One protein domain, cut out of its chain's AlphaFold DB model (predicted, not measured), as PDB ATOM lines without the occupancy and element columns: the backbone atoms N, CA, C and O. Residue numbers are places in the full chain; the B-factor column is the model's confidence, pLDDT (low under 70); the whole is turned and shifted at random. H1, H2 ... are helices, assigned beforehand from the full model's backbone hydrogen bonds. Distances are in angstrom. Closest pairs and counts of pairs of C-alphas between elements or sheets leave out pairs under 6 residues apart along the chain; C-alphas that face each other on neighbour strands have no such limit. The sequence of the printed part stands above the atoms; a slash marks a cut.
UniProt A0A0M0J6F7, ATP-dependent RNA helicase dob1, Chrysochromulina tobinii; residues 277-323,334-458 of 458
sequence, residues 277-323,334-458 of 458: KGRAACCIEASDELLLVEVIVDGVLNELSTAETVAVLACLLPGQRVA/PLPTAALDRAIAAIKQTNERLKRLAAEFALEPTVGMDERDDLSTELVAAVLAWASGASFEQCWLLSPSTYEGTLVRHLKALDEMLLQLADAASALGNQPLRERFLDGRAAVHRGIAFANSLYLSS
ATOM      1  N   LYS A 277     181.688 163.309 250.938       97.69
ATOM      2  CA  LYS A 277     181.990 161.868 250.884       97.69
ATOM      3  C   LYS A 277     181.262 161.081 251.980       97.69
ATOM      4  O   LYS A 277     180.659 160.047 251.703       97.69
ATOM      5  N   GLY A 278     181.241 161.607 253.208       96.81
ATOM      6  CA  GLY A 278     180.514 161.021 254.339       96.81
ATOM      7  C   GLY A 278     179.007 160.929 254.104       96.81
ATOM      8  O   GLY A 278     178.386 159.919 254.437       96.81
ATOM      9  N   ARG A 279     178.417 161.956 253.484       95.88
ATOM     10  CA  ARG A 279     176.995 161.966 253.103       95.88
ATOM     11  C   ARG A 279     176.703 160.951 252.004       95.88
ATOM     12  O   ARG A 279     175.712 160.239 252.114       95.88
ATOM     13  N   ALA A 280     177.576 160.847 251.006       96.94
ATOM     14  CA  ALA A 280     177.450 159.878 249.924       96.94
ATOM     15  C   ALA A 280     177.541 158.428 250.429       96.94
ATOM     16  O   ALA A 280     176.678 157.613 250.117       96.94
ATOM     17  N   ALA A 281     178.511 158.116 251.294       96.00
ATOM     18  CA  ALA A 281     178.633 156.785 251.894       96.00
ATOM     19  C   ALA A 281     177.448 156.415 252.799       96.00
ATOM     20  O   ALA A 281     177.124 155.238 252.934       96.00
ATOM     21  N   CYS A 282     176.747 157.393 253.390       95.12
ATOM     22  CA  CYS A 282     175.507 157.121 254.123       95.12
ATOM     23  C   CYS A 282     174.381 156.561 253.237       95.12
ATOM     24  O   CYS A 282     173.455 155.959 253.781       95.12
ATOM     25  N   CYS A 283     174.431 156.761 251.918       94.69
ATOM     26  CA  CYS A 283     173.428 156.252 250.982       94.69
ATOM     27  C   CYS A 283     173.672 154.790 250.579       94.69
ATOM     28  O   CYS A 283     172.769 154.156 250.044       94.69
ATOM     29  N   ILE A 284     174.864 154.248 250.845       93.31
ATOM     30  CA  ILE A 284     175.282 152.928 250.372       93.31
ATOM     31  C   ILE A 284     175.123 151.895 251.492       93.31
ATOM     32  O   ILE A 284     175.599 152.072 252.616       93.31
ATOM     33  N   GLU A 285     174.427 150.804 251.181       88.06
ATOM     34  CA  GLU A 285     174.229 149.644 252.058       88.06
ATOM     35  C   GLU A 285     174.525 148.311 251.366       88.06
ATOM     36  O   GLU A 285     174.860 147.345 252.049       88.06
ATOM     37  N   ALA A 286     174.408 148.264 250.037       79.69
ATOM     38  CA  ALA A 286     174.477 147.044 249.240       79.69
ATOM     39  C   ALA A 286     175.892 146.449 249.115       79.69
ATOM     40  O   ALA A 286     176.019 145.274 248.781       79.69
ATOM     41  N   SER A 287     176.951 147.232 249.347       85.75
ATOM     42  CA  SER A 287     178.353 146.791 249.252       85.75
ATOM     43  C   SER A 287     179.285 147.739 250.028       85.75
ATOM     44  O   SER A 287     178.818 148.529 250.847       85.75
ATOM     45  N   ASP A 288     180.593 147.652 249.787       87.38
ATOM     46  CA  ASP A 288     181.636 148.456 250.414       87.38
ATOM     47  C   ASP A 288     181.489 149.949 250.097       87.38
ATOM     48  O   ASP A 288     181.839 150.431 249.015       87.38
ATOM     49  N   GLU A 289     180.975 150.691 251.077       91.50
ATOM     50  CA  GLU A 289     180.683 152.112 250.934       91.50
ATOM     51  C   GLU A 289     181.910 152.980 250.625       91.50
ATOM     52  O   GLU A 289     181.789 153.959 249.888       91.50
ATOM     53  N   LEU A 290     183.089 152.643 251.164       93.38
ATOM     54  CA  LEU A 290     184.290 153.452 250.957       93.38
ATOM     55  C   LEU A 290     184.838 153.223 249.554       93.38
ATOM     56  O   LEU A 290     185.156 154.183 248.861       93.38
ATOM     57  N   LEU A 291     184.921 151.963 249.119       92.94
ATOM     58  CA  LEU A 291     185.401 151.648 247.776       92.94
ATOM     59  C   LEU A 291     184.507 152.287 246.709       92.94
ATOM     60  O   LEU A 291     185.021 152.925 245.797       92.94
ATOM     61  N   LEU A 292     183.183 152.179 246.846       94.69
ATOM     62  CA  LEU A 292     182.242 152.750 245.882       94.69
ATOM     63  C   LEU A 292     182.328 154.281 245.800       94.69
ATOM     64  O   LEU A 292     182.372 154.827 244.696       94.69
ATOM     65  N   VAL A 293     182.393 154.983 246.936       97.06
ATOM     66  CA  VAL A 293     182.525 156.450 246.935       97.06
ATOM     67  C   VAL A 293     183.876 156.883 246.369       97.06
ATOM     68  O   VAL A 293     183.918 157.806 245.558       97.06
ATOM     69  N   GLU A 294     184.973 156.212 246.728       96.62
ATOM     70  CA  GLU A 294     186.294 156.540 246.181       96.62
ATOM     71  C   GLU A 294     186.369 156.279 244.671       96.62
ATOM     72  O   GLU A 294     186.919 157.103 243.955       96.62
ATOM     73  N   VAL A 295     185.748 155.213 244.157       95.88
ATOM     74  CA  VAL A 295     185.654 154.935 242.710       95.88
ATOM     75  C   VAL A 295     184.889 156.036 241.966       95.88
ATOM     76  O   VAL A 295     185.280 156.418 240.860       95.88
ATOM     77  N   ILE A 296     183.824 156.579 242.569       97.00
ATOM     78  CA  ILE A 296     183.088 157.722 242.012       97.00
ATOM     79  C   ILE A 296     183.959 158.985 242.024       97.00
ATOM     80  O   ILE A 296     184.035 159.684 241.013       97.00
ATOM     81  N   VAL A 297     184.611 159.286 243.150       97.06
ATOM     82  CA  VAL A 297     185.421 160.504 243.325       97.06
ATOM     83  C   VAL A 297     186.683 160.480 242.460       97.06
ATOM     84  O   VAL A 297     187.023 161.499 241.865       97.06
ATOM     85  N   ASP A 298     187.329 159.320 242.325       96.25
ATOM     86  CA  ASP A 298     188.474 159.099 241.433       96.25
ATOM     87  C   ASP A 298     188.058 159.168 239.942       96.25
ATOM     88  O   ASP A 298     188.906 159.145 239.053       96.25
ATOM     89  N   GLY A 299     186.753 159.268 239.643       96.44
ATOM     90  CA  GLY A 299     186.227 159.478 238.293       96.44
ATOM     91  C   GLY A 299     186.295 158.248 237.387       96.44
ATOM     92  O   GLY A 299     186.131 158.379 236.174       96.44
ATOM     93  N   VAL A 300     186.495 157.055 237.956       96.62
ATOM     94  CA  VAL A 300     186.706 155.796 237.215       96.62
ATOM     95  C   VAL A 300     185.550 155.481 236.260       96.62
ATOM     96  O   VAL A 300     185.752 154.897 235.199       96.62
ATOM     97  N   LEU A 301     184.331 155.879 236.625       96.94
ATOM     98  CA  LEU A 301     183.114 155.571 235.874       96.94
ATOM     99  C   LEU A 301     182.796 156.593 234.774       96.94
ATOM    100  O   LEU A 301     181.891 156.357 233.977       96.94
ATOM    101  N   ASN A 302     183.495 157.731 234.715       92.94
ATOM    102  CA  ASN A 302     183.081 158.876 233.898       92.94
ATOM    103  C   ASN A 302     183.090 158.576 232.391       92.94
ATOM    104  O   ASN A 302     182.156 158.981 231.695       92.94
ATOM    105  N   GLU A 303     184.089 157.827 231.916       91.31
ATOM    106  CA  GLU A 303     184.276 157.473 230.499       91.31
ATOM    107  C   GLU A 303     183.483 156.235 230.051       91.31
ATOM    108  O   GLU A 303     183.507 155.884 228.873       91.31
ATOM    109  N   LEU A 304     182.790 155.558 230.970       96.94
ATOM    110  CA  LEU A 304     182.035 154.348 230.658       96.94
ATOM    111  C   LEU A 304     180.650 154.684 230.102       96.94
ATOM    112  O   LEU A 304     179.981 155.616 230.561       96.94
ATOM    113  N   SER A 305     180.178 153.867 229.159       97.12
ATOM    114  CA  SER A 305     178.763 153.860 228.779       97.12
ATOM    115  C   SER A 305     177.875 153.397 229.943       97.12
ATOM    116  O   SER A 305     178.354 152.850 230.940       97.12
ATOM    117  N   THR A 306     176.558 153.582 229.827       98.00
ATOM    118  CA  THR A 306     175.596 153.096 230.830       98.00
ATOM    119  C   THR A 306     175.722 151.586 231.048       98.00
ATOM    120  O   THR A 306     175.852 151.143 232.187       98.00
ATOM    121  N   ALA A 307     175.773 150.796 229.970       97.62
ATOM    122  CA  ALA A 307     175.905 149.341 230.061       97.62
ATOM    123  C   ALA A 307     177.252 148.913 230.671       97.62
ATOM    124  O   ALA A 307     177.282 148.030 231.527       97.62
ATOM    125  N   GLU A 308     178.356 149.568 230.298       97.69
ATOM    126  CA  GLU A 308     179.673 149.295 230.891       97.69
ATOM    127  C   GLU A 308     179.735 149.697 232.367       97.69
ATOM    128  O   GLU A 308     180.317 148.971 233.166       97.69
ATOM    129  N   THR A 309     179.095 150.804 232.753       98.12
ATOM    130  CA  THR A 309     179.008 151.239 234.156       98.12
ATOM    131  C   THR A 309     178.332 150.166 235.005       98.12
ATOM    132  O   THR A 309     178.881 149.749 236.022       98.12
ATOM    133  N   VAL A 310     177.175 149.665 234.562       97.44
ATOM    134  CA  VAL A 310     176.457 148.580 235.246       97.44
ATOM    135  C   VAL A 310     177.307 147.303 235.297       97.44
ATOM    136  O   VAL A 310     177.395 146.662 236.343       97.44
ATOM    137  N   ALA A 311     177.964 146.947 234.190       96.44
ATOM    138  CA  ALA A 311     178.796 145.752 234.097       96.44
ATOM    139  C   ALA A 311     180.001 145.787 235.045       96.44
ATOM    140  O   ALA A 311     180.287 144.786 235.700       96.44
ATOM    141  N   VAL A 312     180.689 146.929 235.159       95.44
ATOM    142  CA  VAL A 312     181.803 147.095 236.105       95.44
ATOM    143  C   VAL A 312     181.324 146.946 237.542       95.44
ATOM    144  O   VAL A 312     181.974 146.257 238.320       95.44
ATOM    145  N   LEU A 313     180.178 147.530 237.904       95.31
ATOM    146  CA  LEU A 313     179.645 147.439 239.267       95.31
ATOM    147  C   LEU A 313     179.312 145.999 239.693       95.31
ATOM    148  O   LEU A 313     179.312 145.705 240.887       95.31
ATOM    149  N   ALA A 314     179.111 145.073 238.748       92.69
ATOM    150  CA  ALA A 314     178.912 143.656 239.051       92.69
ATOM    151  C   ALA A 314     180.095 143.025 239.807       92.69
ATOM    152  O   ALA A 314     179.878 142.112 240.605       92.69
ATOM    153  N   CYS A 315     181.324 143.528 239.618       89.12
ATOM    154  CA  CYS A 315     182.496 143.028 240.349       89.12
ATOM    155  C   CYS A 315     182.527 143.463 241.821       89.12
ATOM    156  O   CYS A 315     183.296 142.915 242.607       89.12
ATOM    157  N   LEU A 316     181.678 144.428 242.190       89.06
ATOM    158  CA  LEU A 316     181.532 144.968 243.539       89.06
ATOM    159  C   LEU A 316     180.323 144.375 244.275       89.06
ATOM    160  O   LEU A 316     179.983 144.845 245.357       89.06
ATOM    161  N   LEU A 317     179.649 143.365 243.719       87.06
ATOM    162  CA  LEU A 317     178.558 142.684 244.415       87.06
ATOM    163  C   LEU A 317     179.092 141.813 245.566       87.06
ATOM    164  O   LEU A 317     180.064 141.076 245.379       87.06
ATOM    165  N   PRO A 318     178.439 141.837 246.742       76.56
ATOM    166  CA  PRO A 318     178.866 141.043 247.888       76.56
ATOM    167  C   PRO A 318     178.702 139.541 247.625       76.56
ATOM    168  O   PRO A 318     177.804 139.104 246.902       76.56
ATOM    169  N   GLY A 319     179.555 138.729 248.252       69.44
ATOM    170  CA  GLY A 319     179.465 137.266 248.177       69.44
ATOM    171  C   GLY A 319     179.868 136.646 246.831       69.44
ATOM    172  O   GLY A 319     179.772 135.425 246.681       69.44
ATOM    173  N   GLN A 320     180.353 137.447 245.879       67.44
ATOM    174  CA  GLN A 320     181.049 136.961 244.693       67.44
ATOM    175  C   GLN A 320     182.363 136.307 245.134       67.44
ATOM    176  O   GLN A 320     183.285 136.980 245.582       67.44
ATOM    177  N   ARG A 321     182.453 134.980 245.045       58.41
ATOM    178  CA  ARG A 321     183.704 134.258 245.293       58.41
ATOM    179  C   ARG A 321     184.260 133.800 243.963       58.41
ATOM    180  O   ARG A 321     183.551 133.136 243.215       58.41
ATOM    181  N   VAL A 322     185.535 134.083 243.711       55.47
ATOM    182  CA  VAL A 322     186.252 133.438 242.611       55.47
ATOM    183  C   VAL A 322     186.218 131.937 242.880       55.47
ATOM    184  O   VAL A 322     186.742 131.467 243.894       55.47
ATOM    185  N   ALA A 323     185.568 131.179 241.998       48.97
ATOM    186  CA  ALA A 323     185.590 129.728 242.063       48.97
ATOM    187  C   ALA A 323     187.048 129.261 241.927       48.97
ATOM    188  O   ALA A 323     187.617 129.226 240.835       48.97
ATOM    189  N   PRO A 334     187.430 136.641 228.967       81.50
ATOM    190  CA  PRO A 334     188.090 137.918 228.746       81.50
ATOM    191  C   PRO A 334     187.068 139.049 228.852       81.50
ATOM    192  O   PRO A 334     185.899 138.887 228.487       81.50
ATOM    193  N   LEU A 335     187.512 140.197 229.360       84.44
ATOM    194  CA  LEU A 335     186.636 141.348 229.505       84.44
ATOM    195  C   LEU A 335     186.209 141.861 228.118       84.44
ATOM    196  O   LEU A 335     187.042 141.939 227.213       84.44
ATOM    197  N   PRO A 336     184.920 142.200 227.916       85.00
ATOM    198  CA  PRO A 336     184.413 142.529 226.583       85.00
ATOM    199  C   PRO A 336     185.003 143.795 225.948       85.00
ATOM    200  O   PRO A 336     185.024 143.901 224.722       85.00
ATOM    201  N   THR A 337     185.443 144.773 226.749       91.50
ATOM    202  CA  THR A 337     185.970 146.049 226.243       91.50
ATOM    203  C   THR A 337     187.206 146.497 227.020       91.50
ATOM    204  O   THR A 337     187.305 146.316 228.234       91.50
ATOM    205  N   ALA A 338     188.122 147.185 226.332       93.19
ATOM    206  CA  ALA A 338     189.313 147.760 226.959       93.19
ATOM    207  C   ALA A 338     188.981 148.847 228.003       93.19
ATOM    208  O   ALA A 338     189.815 149.169 228.847       93.19
ATOM    209  N   ALA A 339     187.790 149.454 227.933       94.81
ATOM    210  CA  ALA A 339     187.322 150.400 228.941       94.81
ATOM    211  C   ALA A 339     186.997 149.681 230.261       94.81
ATOM    212  O   ALA A 339     187.401 150.158 231.322       94.81
ATOM    213  N   LEU A 340     186.373 148.498 230.192       94.56
ATOM    214  CA  LEU A 340     186.130 147.638 231.355       94.56
ATOM    215  C   LEU A 340     187.442 147.172 231.997       94.56
ATOM    216  O   LEU A 340     187.564 147.233 233.219       94.56
ATOM    217  N   ASP A 341     188.437 146.780 231.193       92.38
ATOM    218  CA  ASP A 341     189.773 146.420 231.692       92.38
ATOM    219  C   ASP A 341     190.403 147.561 232.502       92.38
ATOM    220  O   ASP A 341     190.848 147.361 233.636       92.38
ATOM    221  N   ARG A 342     190.407 148.780 231.942       94.81
ATOM    222  CA  ARG A 342     190.955 149.966 232.618       94.81
ATOM    223  C   ARG A 342     190.191 150.293 233.899       94.81
ATOM    224  O   ARG A 342     190.822 150.551 234.922       94.81
ATOM    225  N   ALA A 343     188.861 150.252 233.861       95.81
ATOM    226  CA  ALA A 343     188.027 150.545 235.022       95.81
ATOM    227  C   ALA A 343     188.240 149.527 236.152       95.81
ATOM    228  O   ALA A 343     188.451 149.914 237.298       95.81
ATOM    229  N   ILE A 344     188.270 148.228 235.843       92.50
ATOM    230  CA  ILE A 344     188.507 147.171 236.836       92.50
ATOM    231  C   ILE A 344     189.923 147.270 237.419       92.50
ATOM    232  O   ILE A 344     190.101 147.083 238.625       92.50
ATOM    233  N   ALA A 345     190.929 147.602 236.605       92.25
ATOM    234  CA  ALA A 345     192.282 147.857 237.094       92.25
ATOM    235  C   ALA A 345     192.330 149.058 238.057       92.25
ATOM    236  O   ALA A 345     192.949 148.964 239.118       92.25
ATOM    237  N   ALA A 346     191.629 150.150 237.733       95.12
ATOM    238  CA  ALA A 346     191.527 151.320 238.603       95.12
ATOM    239  C   ALA A 346     190.802 150.998 239.922       95.12
ATOM    240  O   ALA A 346     191.302 151.338 240.991       95.12
ATOM    241  N   ILE A 347     189.693 150.250 239.882       93.50
ATOM    242  CA  ILE A 347     188.977 149.796 241.088       93.50
ATOM    243  C   ILE A 347     189.885 148.937 241.972       93.50
ATOM    244  O   ILE A 347     189.946 149.148 243.183       93.50
ATOM    245  N   LYS A 348     190.634 147.995 241.379       90.62
ATOM    246  CA  LYS A 348     191.627 147.188 242.105       90.62
ATOM    247  C   LYS A 348     192.682 148.070 242.773       90.62
ATOM    248  O   LYS A 348     193.016 147.841 243.933       90.62
ATOM    249  N   GLN A 349     193.171 149.100 242.086       92.69
ATOM    250  CA  GLN A 349     194.132 150.046 242.649       92.69
ATOM    251  C   GLN A 349     193.546 150.838 243.831       92.69
ATOM    252  O   GLN A 349     194.206 150.952 244.867       92.69
ATOM    253  N   THR A 350     192.321 151.355 243.709       92.88
ATOM    254  CA  THR A 350     191.620 152.063 244.794       92.88
ATOM    255  C   THR A 350     191.382 151.140 245.992       92.88
ATOM    256  O   THR A 350     191.625 151.530 247.135       92.88
ATOM    257  N   ASN A 351     191.000 149.886 245.748       89.88
ATOM    258  CA  ASN A 351     190.825 148.875 246.785       89.88
ATOM    259  C   ASN A 351     192.132 148.604 247.556       89.88
ATOM    260  O   ASN A 351     192.156 148.667 248.786       89.88
ATOM    261  N   GLU A 352     193.245 148.402 246.848       88.38
ATOM    262  CA  GLU A 352     194.564 148.218 247.466       88.38
ATOM    263  C   GLU A 352     195.029 149.456 248.247       88.38
ATOM    264  O   GLU A 352     195.609 149.329 249.327       88.38
ATOM    265  N   ARG A 353     194.731 150.669 247.758       91.25
ATOM    266  CA  ARG A 353     194.978 151.920 248.499       91.25
ATOM    267  C   ARG A 353     194.224 151.926 249.831       91.25
ATOM    268  O   ARG A 353     194.823 152.213 250.867       91.25
ATOM    269  N   LEU A 354     192.935 151.583 249.818       90.31
ATOM    270  CA  LEU A 354     192.104 151.540 251.023       90.31
ATOM    271  C   LEU A 354     192.549 150.456 252.010       90.31
ATOM    272  O   LEU A 354     192.502 150.694 253.217       90.31
ATOM    273  N   LYS A 355     193.012 149.295 251.528       85.81
ATOM    274  CA  LYS A 355     193.583 148.237 252.380       85.81
ATOM    275  C   LYS A 355     194.860 148.691 253.081       85.81
ATOM    276  O   LYS A 355     194.978 148.512 254.290       85.81
ATOM    277  N   ARG A 356     195.792 149.320 252.353       87.94
ATOM    278  CA  ARG A 356     197.028 149.861 252.951       87.94
ATOM    279  C   ARG A 356     196.713 150.883 254.034       87.94
ATOM    280  O   ARG A 356     197.261 150.791 255.126       87.94
ATOM    281  N   LEU A 357     195.771 151.787 253.765       88.19
ATOM    282  CA  LEU A 357     195.358 152.783 254.747       88.19
ATOM    283  C   LEU A 357     194.703 152.146 255.984       88.19
ATOM    284  O   LEU A 357     194.980 152.558 257.104       88.19
ATOM    285  N   ALA A 358     193.866 151.120 255.809       84.69
ATOM    286  CA  ALA A 358     193.285 150.388 256.935       84.69
ATOM    287  C   ALA A 358     194.366 149.711 257.799       84.69
ATOM    288  O   ALA A 358     194.314 149.790 259.030       84.69
ATOM    289  N   ALA A 359     195.383 149.123 257.159       84.56
ATOM    290  CA  ALA A 359     196.520 148.513 257.842       84.56
ATOM    291  C   ALA A 359     197.351 149.534 258.642       84.56
ATOM    292  O   ALA A 359     197.767 149.226 259.758       84.56
ATOM    293  N   GLU A 360     197.532 150.764 258.139       86.69
ATOM    294  CA  GLU A 360     198.201 151.856 258.876       86.69
ATOM    295  C   GLU A 360     197.507 152.186 260.210       86.69
ATOM    296  O   GLU A 360     198.168 152.567 261.177       86.69
ATOM    297  N   PHE A 361     196.186 152.005 260.292       83.06
ATOM    298  CA  PHE A 361     195.401 152.219 261.513       83.06
ATOM    299  C   PHE A 361     195.203 150.951 262.358       83.06
ATOM    300  O   PHE A 361     194.402 150.974 263.296       83.06
ATOM    301  N   ALA A 362     195.914 149.860 262.048       79.44
ATOM    302  CA  ALA A 362     195.761 148.555 262.697       79.44
ATOM    303  C   ALA A 362     194.300 148.064 262.721       79.44
ATOM    304  O   ALA A 362     193.865 147.381 263.652       79.44
ATOM    305  N   LEU A 363     193.525 148.434 261.698       74.69
ATOM    306  CA  LEU A 363     192.219 147.846 261.477       74.69
ATOM    307  C   LEU A 363     192.461 146.461 260.885       74.69
ATOM    308  O   LEU A 363     192.886 146.336 259.736       74.69
ATOM    309  N   GLU A 364     192.211 145.419 261.683       61.25
ATOM    310  CA  GLU A 364     192.002 144.081 261.125       61.25
ATOM    311  C   GLU A 364     190.950 144.178 260.014       61.25
ATOM    312  O   GLU A 364     190.058 145.033 260.119       61.25
ATOM    313  N   PRO A 365     191.011 143.324 258.976       57.03
ATOM    314  CA  PRO A 365     189.960 143.284 257.978       57.03
ATOM    315  C   PRO A 365     188.619 143.083 258.695       57.03
ATOM    316  O   PRO A 365     188.304 142.028 259.240       57.03
ATOM    317  N   THR A 366     187.825 144.146 258.796       50.00
ATOM    318  CA  THR A 366     186.470 144.048 259.327       50.00
ATOM    319  C   THR A 366     185.626 143.204 258.376       50.00
ATOM    320  O   THR A 366     185.951 143.067 257.199       50.00
ATOM    321  N   VAL A 367     184.495 142.674 258.844       46.09
ATOM    322  CA  VAL A 367     183.491 142.079 257.945       46.09
ATOM    323  C   VAL A 367     183.114 143.130 256.889       46.09
ATOM    324  O   VAL A 367     182.630 144.200 257.259       46.09
ATOM    325  N   GLY A 368     183.399 142.844 255.614       46.72
ATOM    326  CA  GLY A 368     183.329 143.781 254.480       46.72
ATOM    327  C   GLY A 368     184.697 144.145 253.875       46.72
ATOM    328  O   GLY A 368     184.793 144.358 252.676       46.72
ATOM    329  N   MET A 369     185.776 144.128 254.668       48.91
ATOM    330  CA  MET A 369     187.163 144.264 254.196       48.91
ATOM    331  C   MET A 369     187.791 142.924 253.787       48.91
ATOM    332  O   MET A 369     188.530 142.901 252.812       48.91
ATOM    333  N   ASP A 370     187.461 141.817 254.464       45.25
ATOM    334  CA  ASP A 370     187.889 140.450 254.080       45.25
ATOM    335  C   ASP A 370     187.321 140.002 252.714       45.25
ATOM    336  O   ASP A 370     187.881 139.137 252.048       45.25
ATOM    337  N   GLU A 371     186.211 140.599 252.261       50.06
ATOM    338  CA  GLU A 371     185.607 140.312 250.946       50.06
ATOM    339  C   GLU A 371     186.319 141.046 249.793       50.06
ATOM    340  O   GLU A 371     185.998 140.838 248.626       50.06
ATOM    341  N   ARG A 372     187.312 141.894 250.100       52.53
ATOM    342  CA  ARG A 372     188.022 142.733 249.123       52.53
ATOM    343  C   ARG A 372     189.159 142.025 248.385       52.53
ATOM    344  O   ARG A 372     189.786 142.656 247.531       52.53
ATOM    345  N   ASP A 373     189.516 140.793 248.737       51.56
ATOM    346  CA  ASP A 373     190.709 140.140 248.173       51.56
ATOM    347  C   ASP A 373     190.496 139.560 246.770       51.56
ATOM    348  O   ASP A 373     191.450 139.496 246.000       51.56
ATOM    349  N   ASP A 374     189.253 139.288 246.372       58.56
ATOM    350  CA  ASP A 374     188.945 138.607 245.113       58.56
ATOM    351  C   ASP A 374     187.779 139.301 244.381       58.56
ATOM    352  O   ASP A 374     186.684 138.750 244.280       58.56
ATOM    353  N   LEU A 375     187.998 140.521 243.859       76.12
ATOM    354  CA  LEU A 375     187.041 141.169 242.942       76.12
ATOM    355  C   LEU A 375     186.776 140.235 241.753       76.12
ATOM    356  O   LEU A 375     187.615 140.106 240.855       76.12
ATOM    357  N   SER A 376     185.616 139.581 241.761       80.00
ATOM    358  CA  SER A 376     185.237 138.631 240.721       80.00
ATOM    359  C   SER A 376     184.801 139.370 239.466       80.00
ATOM    360  O   SER A 376     183.957 140.262 239.506       80.00
ATOM    361  N   THR A 377     185.350 138.974 238.323       87.50
ATOM    362  CA  THR A 377     184.937 139.477 237.006       87.50
ATOM    363  C   THR A 377     183.961 138.541 236.296       87.50
ATOM    364  O   THR A 377     183.577 138.807 235.161       87.50
ATOM    365  N   GLU A 378     183.539 137.463 236.961       85.19
ATOM    366  CA  GLU A 378     182.748 136.372 236.384       85.19
ATOM    367  C   GLU A 378     181.427 136.846 235.765       85.19
ATOM    368  O   GLU A 378     181.036 136.381 234.698       85.19
ATOM    369  N   LEU A 379     180.762 137.814 236.398       90.19
ATOM    370  CA  LEU A 379     179.467 138.321 235.942       90.19
ATOM    371  C   LEU A 379     179.554 139.507 234.981       90.19
ATOM    372  O   LEU A 379     178.534 139.889 234.412       90.19
ATOM    373  N   VAL A 380     180.733 140.101 234.775       92.75
ATOM    374  CA  VAL A 380     180.864 141.370 234.033       92.75
ATOM    375  C   VAL A 380     180.344 141.225 232.600       92.75
ATOM    376  O   VAL A 380     179.578 142.066 232.133       92.75
ATOM    377  N   ALA A 381     180.698 140.134 231.914       93.75
ATOM    378  CA  ALA A 381     180.239 139.878 230.548       93.75
ATOM    379  C   ALA A 381     178.721 139.632 230.474       93.75
ATOM    380  O   ALA A 381     178.045 140.215 229.626       93.75
ATOM    381  N   ALA A 382     178.179 138.816 231.384       94.62
ATOM    382  CA  ALA A 382     176.748 138.522 231.460       94.62
ATOM    383  C   ALA A 382     175.920 139.788 231.738       94.62
ATOM    384  O   ALA A 382     174.910 140.036 231.080       94.62
ATOM    385  N   VAL A 383     176.372 140.623 232.676       96.00
ATOM    386  CA  VAL A 383     175.695 141.871 233.049       96.00
ATOM    387  C   VAL A 383     175.797 142.918 231.942       96.00
ATOM    388  O   VAL A 383     174.816 143.614 231.693       96.00
ATOM    389  N   LEU A 384     176.924 143.006 231.226       97.25
ATOM    390  CA  LEU A 384     177.040 143.885 230.059       97.25
ATOM    391  C   LEU A 384     176.030 143.505 228.973       97.25
ATOM    392  O   LEU A 384     175.329 144.376 228.454       97.25
ATOM    393  N   ALA A 385     175.939 142.213 228.643       96.75
ATOM    394  CA  ALA A 385     174.980 141.710 227.664       96.75
ATOM    395  C   ALA A 385     173.539 142.008 228.106       96.75
ATOM    396  O   ALA A 385     172.737 142.509 227.315       96.75
ATOM    397  N   TRP A 386     173.233 141.800 229.390       97.25
ATOM    398  CA  TRP A 386     171.924 142.100 229.958       97.25
ATOM    399  C   TRP A 386     171.584 143.592 229.886       97.25
ATOM    400  O   TRP A 386     170.531 143.962 229.371       97.25
ATOM    401  N   ALA A 387     172.480 144.474 230.327       97.00
ATOM    402  CA  ALA A 387     172.270 145.918 230.244       97.00
ATOM    403  C   ALA A 387     172.181 146.420 228.788       97.00
ATOM    404  O   ALA A 387     171.606 147.475 228.534       97.00
ATOM    405  N   SER A 388     172.701 145.649 227.828       96.62
ATOM    406  CA  SER A 388     172.617 145.927 226.387       96.62
ATOM    407  C   SER A 388     171.374 145.330 225.705       96.62
ATOM    408  O   SER A 388     171.217 145.478 224.497       96.62
ATOM    409  N   GLY A 389     170.488 144.661 226.452       95.62
ATOM    410  CA  GLY A 389     169.216 144.142 225.933       95.62
ATOM    411  C   GLY A 389     169.224 142.687 225.450       95.62
ATOM    412  O   GLY A 389     168.242 142.262 224.851       95.62
ATOM    413  N   ALA A 390     170.281 141.910 225.710       95.88
ATOM    414  CA  ALA A 390     170.322 140.482 225.366       95.88
ATOM    415  C   ALA A 390     169.262 139.659 226.129       95.88
ATOM    416  O   ALA A 390     168.791 140.068 227.199       95.88
ATOM    417  N   SER A 391     168.905 138.478 225.617       95.00
ATOM    418  CA  SER A 391     167.977 137.578 226.321       95.00
ATOM    419  C   SER A 391     168.619 136.999 227.589       95.00
ATOM    420  O   SER A 391     169.848 136.983 227.738       95.00
ATOM    421  N   PHE A 392     167.800 136.511 228.527       95.06
ATOM    422  CA  PHE A 392     168.318 135.933 229.773       95.06
ATOM    423  C   PHE A 392     169.211 134.714 229.514       95.06
ATOM    424  O   PHE A 392     170.277 134.593 230.117       95.06
ATOM    425  N   GLU A 393     168.817 133.854 228.571       93.12
ATOM    426  CA  GLU A 393     169.591 132.676 228.169       93.12
ATOM    427  C   GLU A 393     170.993 133.057 227.671       93.12
ATOM    428  O   GLU A 393     171.988 132.499 228.132       93.12
ATOM    429  N   GLN A 394     171.092 134.059 226.790       93.44
ATOM    430  CA  GLN A 394     172.375 134.547 226.276       93.44
ATOM    431  C   GLN A 394     173.277 135.064 227.399       93.44
ATOM    432  O   GLN A 394     174.477 134.796 227.400       93.44
ATOM    433  N   CYS A 395     172.704 135.784 228.364       94.00
ATOM    434  CA  CYS A 395     173.452 136.309 229.503       94.00
ATOM    435  C   CYS A 395     173.936 135.181 230.418       94.00
ATOM    436  O   CYS A 395     175.096 135.179 230.821       94.00
ATOM    437  N   TRP A 396     173.078 134.202 230.710       91.75
ATOM    438  CA  TRP A 396     173.429 133.069 231.561       91.75
ATOM    439  C   TRP A 396     174.546 132.203 230.959       91.75
ATOM    440  O   TRP A 396     175.454 131.789 231.682       91.75
ATOM    441  N   LEU A 397     174.553 132.015 229.634       90.81
ATOM    442  CA  LEU A 397     175.626 131.306 228.920       90.81
ATOM    443  C   LEU A 397     177.004 131.980 229.059       90.81
ATOM    444  O   LEU A 397     178.027 131.310 228.924       90.81
ATOM    445  N   LEU A 398     177.048 133.283 229.361       90.50
ATOM    446  CA  LEU A 398     178.284 134.022 229.653       90.50
ATOM    447  C   LEU A 398     178.747 133.870 231.114       90.50
ATOM    448  O   LEU A 398     179.814 134.365 231.465       90.50
ATOM    449  N   SER A 399     177.978 133.179 231.960       86.12
ATOM    450  CA  SER A 399     178.267 132.940 233.381       86.12
ATOM    451  C   SER A 399     178.081 131.457 233.763       86.12
ATOM    452  O   SER A 399     177.245 131.141 234.618       86.12
ATOM    453  N   PRO A 400     178.837 130.524 233.150       74.50
ATOM    454  CA  PRO A 400     178.568 129.082 233.223       74.50
ATOM    455  C   PRO A 400     178.748 128.472 234.621       74.50
ATOM    456  O   PRO A 400     178.212 127.406 234.907       74.50
ATOM    457  N   SER A 401     179.493 129.128 235.506       76.75
ATOM    458  CA  SER A 401     179.697 128.710 236.898       76.75
ATOM    459  C   SER A 401     178.574 129.159 237.841       76.75
ATOM    460  O   SER A 401     178.608 128.842 239.032       76.75
ATOM    461  N   THR A 402     177.548 129.847 237.327       84.06
ATOM    462  CA  THR A 402     176.411 130.324 238.120       84.06
ATOM    463  C   THR A 402     175.104 129.639 237.736       84.06
ATOM    464  O   THR A 402     174.824 129.376 236.572       84.06
ATOM    465  N   TYR A 403     174.257 129.385 238.733       90.62
ATOM    466  CA  TYR A 403     172.866 128.996 238.498       90.62
ATOM    467  C   TYR A 403     172.022 130.204 238.069       90.62
ATOM    468  O   TYR A 403     172.271 131.334 238.499       90.62
ATOM    469  N   GLU A 404     170.951 129.960 237.323       92.62
ATOM    470  CA  GLU A 404     170.026 130.972 236.806       92.62
ATOM    471  C   GLU A 404     169.446 131.851 237.927       92.62
ATOM    472  O   GLU A 404     169.492 133.081 237.867       92.62
ATOM    473  N   GLY A 405     168.970 131.239 239.018       92.31
ATOM    474  CA  GLY A 405     168.447 131.959 240.184       92.31
ATOM    475  C   GLY A 405     169.501 132.789 240.920       92.31
ATOM    476  O   GLY A 405     169.177 133.788 241.570       92.31
ATOM    477  N   THR A 406     170.776 132.413 240.801       90.31
ATOM    478  CA  THR A 406     171.893 133.199 241.327       90.31
ATOM    479  C   THR A 406     172.143 134.428 240.458       90.31
ATOM    480  O   THR A 406     172.275 135.515 241.018       90.31
ATOM    481  N   LEU A 407     172.131 134.307 239.128       93.06
ATOM    482  CA  LEU A 407     172.222 135.466 238.230       93.06
ATOM    483  C   LEU A 407     171.069 136.453 238.475       93.06
ATOM    484  O   LEU A 407     171.318 137.641 238.664       93.06
ATOM    485  N   VAL A 408     169.827 135.968 238.599       94.56
ATOM    486  CA  VAL A 408     168.663 136.815 238.931       94.56
ATOM    487  C   VAL A 408     168.863 137.583 240.241       94.56
ATOM    488  O   VAL A 408     168.560 138.772 240.314       94.56
ATOM    489  N   ARG A 409     169.402 136.941 241.286       92.38
ATOM    490  CA  ARG A 409     169.693 137.616 242.564       92.38
ATOM    491  C   ARG A 409     170.717 138.736 242.398       92.38
ATOM    492  O   ARG A 409     170.530 139.799 242.979       92.38
ATOM    493  N   HIS A 410     171.767 138.509 241.613       92.81
ATOM    494  CA  HIS A 410     172.780 139.527 241.341       92.81
ATOM    495  C   HIS A 410     172.213 140.702 240.539       92.81
ATOM    496  O   HIS A 410     172.513 141.842 240.869       92.81
ATOM    497  N   LEU A 411     171.335 140.453 239.562       95.62
ATOM    498  CA  LEU A 411     170.644 141.521 238.828       95.62
ATOM    499  C   LEU A 411     169.746 142.366 239.749       95.62
ATOM    500  O   LEU A 411     169.760 143.591 239.658       95.62
ATOM    501  N   LYS A 412     169.023 141.738 240.688       94.94
ATOM    502  CA  LYS A 412     168.246 142.463 241.713       94.94
ATOM    503  C   LYS A 412     169.138 143.275 242.657       94.94
ATOM    504  O   LYS A 412     168.817 144.418 242.961       94.94
ATOM    505  N   ALA A 413     170.261 142.707 243.090       93.94
ATOM    506  CA  ALA A 413     171.226 143.413 243.930       93.94
ATOM    507  C   ALA A 413     171.876 144.599 243.193       93.94
ATOM    508  O   ALA A 413     172.139 145.630 243.806       93.94
ATOM    509  N   LEU A 414     172.092 144.484 241.877       95.88
ATOM    510  CA  LEU A 414     172.550 145.592 241.039       95.88
ATOM    511  C   LEU A 414     171.508 146.703 240.923       95.88
ATOM    512  O   LEU A 414     171.888 147.862 241.029       95.88
ATOM    513  N   ASP A 415     170.224 146.382 240.739       96.56
ATOM    514  CA  ASP A 415     169.149 147.392 240.728       96.56
ATOM    515  C   ASP A 415     169.147 148.227 242.016       96.56
ATOM    516  O   ASP A 415     169.137 149.459 241.967       96.56
ATOM    517  N   GLU A 416     169.249 147.557 243.167       95.75
ATOM    518  CA  GLU A 416     169.320 148.214 244.471       95.75
ATOM    519  C   GLU A 416     170.608 149.039 244.635       95.75
ATOM    520  O   GLU A 416     170.558 150.192 245.069       95.75
ATOM    521  N   MET A 417     171.759 148.489 244.237       96.25
ATOM    522  CA  MET A 417     173.038 149.200 244.276       96.25
ATOM    523  C   MET A 417     173.010 150.455 243.397       96.25
ATOM    524  O   MET A 417     173.445 151.515 243.840       96.25
ATOM    525  N   LEU A 418     172.481 150.375 242.175       98.00
ATOM    526  CA  LEU A 418     172.381 151.513 241.256       98.00
ATOM    527  C   LEU A 418     171.506 152.628 241.831       98.00
ATOM    528  O   LEU A 418     171.858 153.800 241.708       98.00
ATOM    529  N   LEU A 419     170.408 152.281 242.507       97.50
ATOM    530  CA  LEU A 419     169.577 153.260 243.207       97.50
ATOM    531  C   LEU A 419     170.360 153.971 244.323       97.50
ATOM    532  O   LEU A 419     170.374 155.200 244.378       97.50
ATOM    533  N   GLN A 420     171.067 153.216 245.166       97.62
ATOM    534  CA  GLN A 420     171.895 153.774 246.241       97.62
ATOM    535  C   GLN A 420     173.036 154.653 245.704       97.62
ATOM    536  O   GLN A 420     173.354 155.698 246.277       97.62
ATOM    537  N   LEU A 421     173.642 154.262 244.580       98.00
ATOM    538  CA  LEU A 421     174.697 155.031 243.920       98.00
ATOM    539  C   LEU A 421     174.165 156.298 243.246       98.00
ATOM    540  O   LEU A 421     174.877 157.302 243.221       98.00
ATOM    541  N   ALA A 422     172.924 156.303 242.753       98.31
ATOM    542  CA  ALA A 422     172.271 157.516 242.263       98.31
ATOM    543  C   ALA A 422     172.120 158.558 243.386       98.31
ATOM    544  O   ALA A 422     172.445 159.733 243.187       98.31
ATOM    545  N   ASP A 423     171.711 158.128 244.583       98.00
ATOM    546  CA  ASP A 423     171.632 158.996 245.762       98.00
ATOM    547  C   ASP A 423     173.024 159.467 246.217       98.00
ATOM    548  O   ASP A 423     173.218 160.648 246.518       98.00
ATOM    549  N   ALA A 424     174.023 158.578 246.199       97.75
ATOM    550  CA  ALA A 424     175.406 158.925 246.522       97.75
ATOM    551  C   ALA A 424     175.995 159.951 245.534       97.75
ATOM    552  O   ALA A 424     176.596 160.941 245.953       97.75
ATOM    553  N   ALA A 425     175.782 159.770 244.226       97.94
ATOM    554  CA  ALA A 425     176.200 160.720 243.196       97.94
ATOM    555  C   ALA A 425     175.499 162.076 243.356       97.94
ATOM    556  O   ALA A 425     176.140 163.117 243.209       97.94
ATOM    557  N   SER A 426     174.215 162.075 243.736       97.81
ATOM    558  CA  SER A 426     173.483 163.298 244.077       97.81
ATOM    559  C   SER A 426     174.119 164.031 245.258       97.81
ATOM    560  O   SER A 426     174.339 165.239 245.178       97.81
ATOM    561  N   ALA A 427     174.475 163.310 246.327       96.75
ATOM    562  CA  ALA A 427     175.130 163.878 247.504       96.75
ATOM    563  C   ALA A 427     176.517 164.472 247.190       96.75
ATOM    564  O   ALA A 427     176.930 165.436 247.835       96.75
ATOM    565  N   LEU A 428     177.215 163.929 246.189       97.50
ATOM    566  CA  LEU A 428     178.487 164.451 245.675       97.50
ATOM    567  C   LEU A 428     178.317 165.604 244.669       97.50
ATOM    568  O   LEU A 428     179.312 166.176 244.234       97.50
ATOM    569  N   GLY A 429     177.085 165.944 244.276       96.56
ATOM    570  CA  GLY A 429     176.810 166.958 243.254       96.56
ATOM    571  C   GLY A 429     177.100 166.505 241.816       96.56
ATOM    572  O   GLY A 429     177.183 167.341 240.919       96.56
ATOM    573  N   ASN A 430     177.246 165.199 241.568       97.00
ATOM    574  CA  ASN A 430     177.513 164.638 240.243       97.00
ATOM    575  C   ASN A 430     176.207 164.208 239.553       97.00
ATOM    576  O   ASN A 430     175.845 163.029 239.519       97.00
ATOM    577  N   GLN A 431     175.486 165.189 239.004       96.62
ATOM    578  CA  GLN A 431     174.209 164.961 238.321       96.62
ATOM    579  C   GLN A 431     174.313 164.049 237.077       96.62
ATOM    580  O   GLN A 431     173.477 163.153 236.958       96.62
ATOM    581  N   PRO A 432     175.324 164.184 236.190       97.50
ATOM    582  CA  PRO A 432     175.451 163.295 235.031       97.50
ATOM    583  C   PRO A 432     175.612 161.821 235.416       97.50
ATOM    584  O   PRO A 432     175.015 160.941 234.799       97.50
ATOM    585  N   LEU A 433     176.398 161.533 236.459       97.56
ATOM    586  CA  LEU A 433     176.588 160.159 236.915       97.56
ATOM    587  C   LEU A 433     175.334 159.610 237.609       97.56
ATOM    588  O   LEU A 433     174.994 158.445 237.421       97.56
ATOM    589  N   ARG A 434     174.606 160.454 238.353       98.19
ATOM    590  CA  ARG A 434     173.296 160.099 238.917       98.19
ATOM    591  C   ARG A 434     172.327 159.644 237.825       98.19
ATOM    592  O   ARG A 434     171.698 158.602 237.976       98.19
ATOM    593  N   GLU A 435     172.206 160.412 236.746       98.31
ATOM    594  CA  GLU A 435     171.336 160.067 235.614       98.31
ATOM    595  C   GLU A 435     171.775 158.753 234.962       98.31
ATOM    596  O   GLU A 435     170.952 157.860 234.787       98.31
ATOM    597  N   ARG A 436     173.085 158.556 234.760       98.25
ATOM    598  CA  ARG A 436     173.627 157.288 234.251       98.25
ATOM    599  C   ARG A 436     173.277 156.084 235.130       98.25
ATOM    600  O   ARG A 436     172.990 155.015 234.597       98.25
ATOM    601  N   PHE A 437     173.293 156.226 236.456       98.50
ATOM    602  CA  PHE A 437     172.882 155.145 237.357       98.50
ATOM    603  C   PHE A 437     171.384 154.837 237.251       98.50
ATOM    604  O   PHE A 437     171.011 153.665 237.255       98.50
ATOM    605  N   LEU A 438     170.533 155.856 237.097       98.56
ATOM    606  CA  LEU A 438     169.093 155.669 236.884       98.56
ATOM    607  C   LEU A 438     168.792 155.020 235.524       98.56
ATOM    608  O   LEU A 438     167.965 154.111 235.455       98.56
ATOM    609  N   ASP A 439     169.505 155.412 234.469       98.31
ATOM    610  CA  ASP A 439     169.404 154.778 233.152       98.31
ATOM    611  C   ASP A 439     169.883 153.323 233.200       98.31
ATOM    612  O   ASP A 439     169.246 152.423 232.651       98.31
ATOM    613  N   GLY A 440     170.987 153.066 233.910       98.12
ATOM    614  CA  GLY A 440     171.501 151.719 234.141       98.12
ATOM    615  C   GLY A 440     170.496 150.849 234.885       98.12
ATOM    616  O   GLY A 440     170.296 149.687 234.535       98.12
ATOM    617  N   ARG A 441     169.800 151.432 235.864       97.75
ATOM    618  CA  ARG A 441     168.727 150.766 236.596       97.75
ATOM    619  C   ARG A 441     167.583 150.373 235.662       97.75
ATOM    620  O   ARG A 441     167.175 149.216 235.657       97.75
ATOM    621  N   ALA A 442     167.120 151.301 234.823       97.31
ATOM    622  CA  ALA A 442     166.081 151.024 233.833       97.31
ATOM    623  C   ALA A 442     166.492 149.916 232.841       97.31
ATOM    624  O   ALA A 442     165.662 149.091 232.467       97.31
ATOM    625  N   ALA A 443     167.774 149.851 232.460       96.62
ATOM    626  CA  ALA A 443     168.300 148.803 231.584       96.62
ATOM    627  C   ALA A 443     168.348 147.412 232.251       96.62
ATOM    628  O   ALA A 443     168.133 146.395 231.586       96.62
ATOM    629  N   VAL A 444     168.622 147.351 233.560       96.50
ATOM    630  CA  VAL A 444     168.676 146.095 234.330       96.50
ATOM    631  C   VAL A 444     167.285 145.605 234.733       96.50
ATOM    632  O   VAL A 444     167.052 144.393 234.723       96.50
ATOM    633  N   HIS A 445     166.370 146.515 235.069       95.81
ATOM    634  CA  HIS A 445     165.052 146.224 235.632       95.81
ATOM    635  C   HIS A 445     164.043 145.730 234.575       95.81
ATOM    636  O   HIS A 445     163.082 146.417 234.217       95.81
ATOM    637  N   ARG A 446     164.256 144.517 234.051       93.31
ATOM    638  CA  ARG A 446     163.416 143.914 233.001       93.31
ATOM    639  C   ARG A 446     163.338 142.386 233.081       93.31
ATOM    640  O   ARG A 446     164.077 141.753 233.829       93.31
ATOM    641  N   GLY A 447     162.467 141.798 232.260       90.00
ATOM    642  CA  GLY A 447     162.406 140.355 231.992       90.00
ATOM    643  C   GLY A 447     162.242 139.471 233.233       90.00
ATOM    644  O   GLY A 447     161.763 139.912 234.281       90.00
ATOM    645  N   ILE A 448     162.676 138.212 233.120       90.81
ATOM    646  CA  ILE A 448     162.541 137.200 234.178       90.81
ATOM    647  C   ILE A 448     163.164 137.597 235.523       90.81
ATOM    648  O   ILE A 448     162.705 137.151 236.577       90.81
ATOM    649  N   ALA A 449     164.182 138.464 235.520       89.38
ATOM    650  CA  ALA A 449     164.830 138.908 236.747       89.38
ATOM    651  C   ALA A 449     163.877 139.690 237.666       89.38
ATOM    652  O   ALA A 449     164.027 139.617 238.884       89.38
ATOM    653  N   PHE A 450     162.871 140.371 237.112       90.50
ATOM    654  CA  PHE A 450     161.916 141.209 237.847       90.50
ATOM    655  C   PHE A 450     160.461 140.771 237.629       90.50
ATOM    656  O   PHE A 450     159.541 141.564 237.812       90.50
ATOM    657  N   ALA A 451     160.244 139.504 237.260       87.00
ATOM    658  CA  ALA A 451     158.903 138.945 237.144       87.00
ATOM    659  C   ALA A 451     158.160 139.005 238.494       87.00
ATOM    660  O   ALA A 451     158.771 138.857 239.562       87.00
ATOM    661  N   ASN A 452     156.843 139.213 238.439       84.94
ATOM    662  CA  ASN A 452     156.002 139.281 239.630       84.94
ATOM    663  C   ASN A 452     156.011 137.954 240.394       84.94
ATOM    664  O   ASN A 452     156.009 136.878 239.798       84.94
ATOM    665  N   SER A 453     155.978 138.052 241.722       85.62
ATOM    666  CA  SER A 453     155.816 136.891 242.595       85.62
ATOM    667  C   SER A 453     154.399 136.320 242.480       85.62
ATOM    668  O   SER A 453     153.416 137.068 242.398       85.62
ATOM    669  N   LEU A 454     154.286 134.995 242.536       82.50
ATOM    670  CA  LEU A 454     153.013 134.278 242.598       82.50
ATOM    671  C   LEU A 454     152.242 134.618 243.872       82.50
ATOM    672  O   LEU A 454     151.022 134.720 243.828       82.50
ATOM    673  N   TYR A 455     152.945 134.892 244.975       78.50
ATOM    674  CA  TYR A 455     152.327 135.285 246.244       78.50
ATOM    675  C   TYR A 455     151.599 136.638 246.191       78.50
ATOM    676  O   TYR A 455     150.813 136.942 247.082       78.50
ATOM    677  N   LEU A 456     151.878 137.471 245.181       68.44
ATOM    678  CA  LEU A 456     151.225 138.774 244.985       68.44
ATOM    679  C   LEU A 456     150.117 138.729 243.926       68.44
ATOM    680  O   LEU A 456     149.400 139.711 243.755       68.44
ATOM    681  N   SER A 457     150.015 137.619 243.195       53.81
ATOM    682  CA  SER A 457     149.108 137.456 242.052       53.81
ATOM    683  C   SER A 457     147.902 136.564 242.386       53.81
ATOM    684  O   SER A 457     147.090 136.295 241.501       53.81
ATOM    685  N   SER A 458     147.812 136.095 243.637       40.72
ATOM    686  CA  SER A 458     146.780 135.196 244.164       40.72
ATOM    687  C   SER A 458     145.620 135.923 244.831       40.72
ATOM    688  O   SER A 458     145.919 136.810 245.669       40.72
TER     689      SER A 458
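Overview. This is residues 277 to 323 and 334 to 458 of the 458 residues of the protein "ATP-dependent RNA helicase dob1" of Chrysochromulina tobinii (UniProt A0A0M0J6F7). Helix H3 sits at the core of a helical body; the long hairpin of H7 and H8 crosses it, and the small hairpin of H5 and H6 packs on it through H5. Long H4 packs on H3 near one end, short H2 packs on H4 and H1 on H7, while residues 451 to 458 stick out. The 172 printed residues hold nine named helices, H1 to H9 in order, and no named strand: all helix, mostly crossed. The whole is compact, with a radius of gyration of the C-alphas of 16.0 A and spans of 53 by 37 by 36 A.

Arrangement. Start at H1, residues 277 to 281, which touches H7, residues 404 to 427, at residues 423 to 427 alone; closest C-alphas Ala 280 and Ala 424, 4.1 A. H2, residues 289 to 297, touches H4, residues 338 to 360, at residues 347 to 354 alone; closest C-alphas Leu 291 and Asn 351, 6.2 A. H3, residues 306 to 316, touches H5, residues 380 to 387, at a steep tilt of 41 degrees; closest C-alphas Ala 311 and Leu 384, 4.8 A. H5 forms a hairpin with H6, residues 392 to 397, and H7 one with H8, residues 431 to 444, at 17 degrees. H9, residues 447 to 450, touches H7. Every O i to N i+4 pair is within hydrogen-bond range in H1, H2 and H4 to H8, and 5 of 7 in H3; H9 is too short for one.

Along the chain. Find C-alpha 277 at (181.990, 161.868, 250.884), where H1 begins. H4 runs 33.4 A, H7 35.0 A; H9 ends at C-alpha 450, (161.916, 141.209, 237.847).

Size, cuts and confidence. Residues 324 to 333 are not printed; C-alphas 323 and 334 are 15.8 A apart. H4 to H5 is a long link. Residues 319 to 323, 364 to 374 and 456 to 458 are under pLDDT 70.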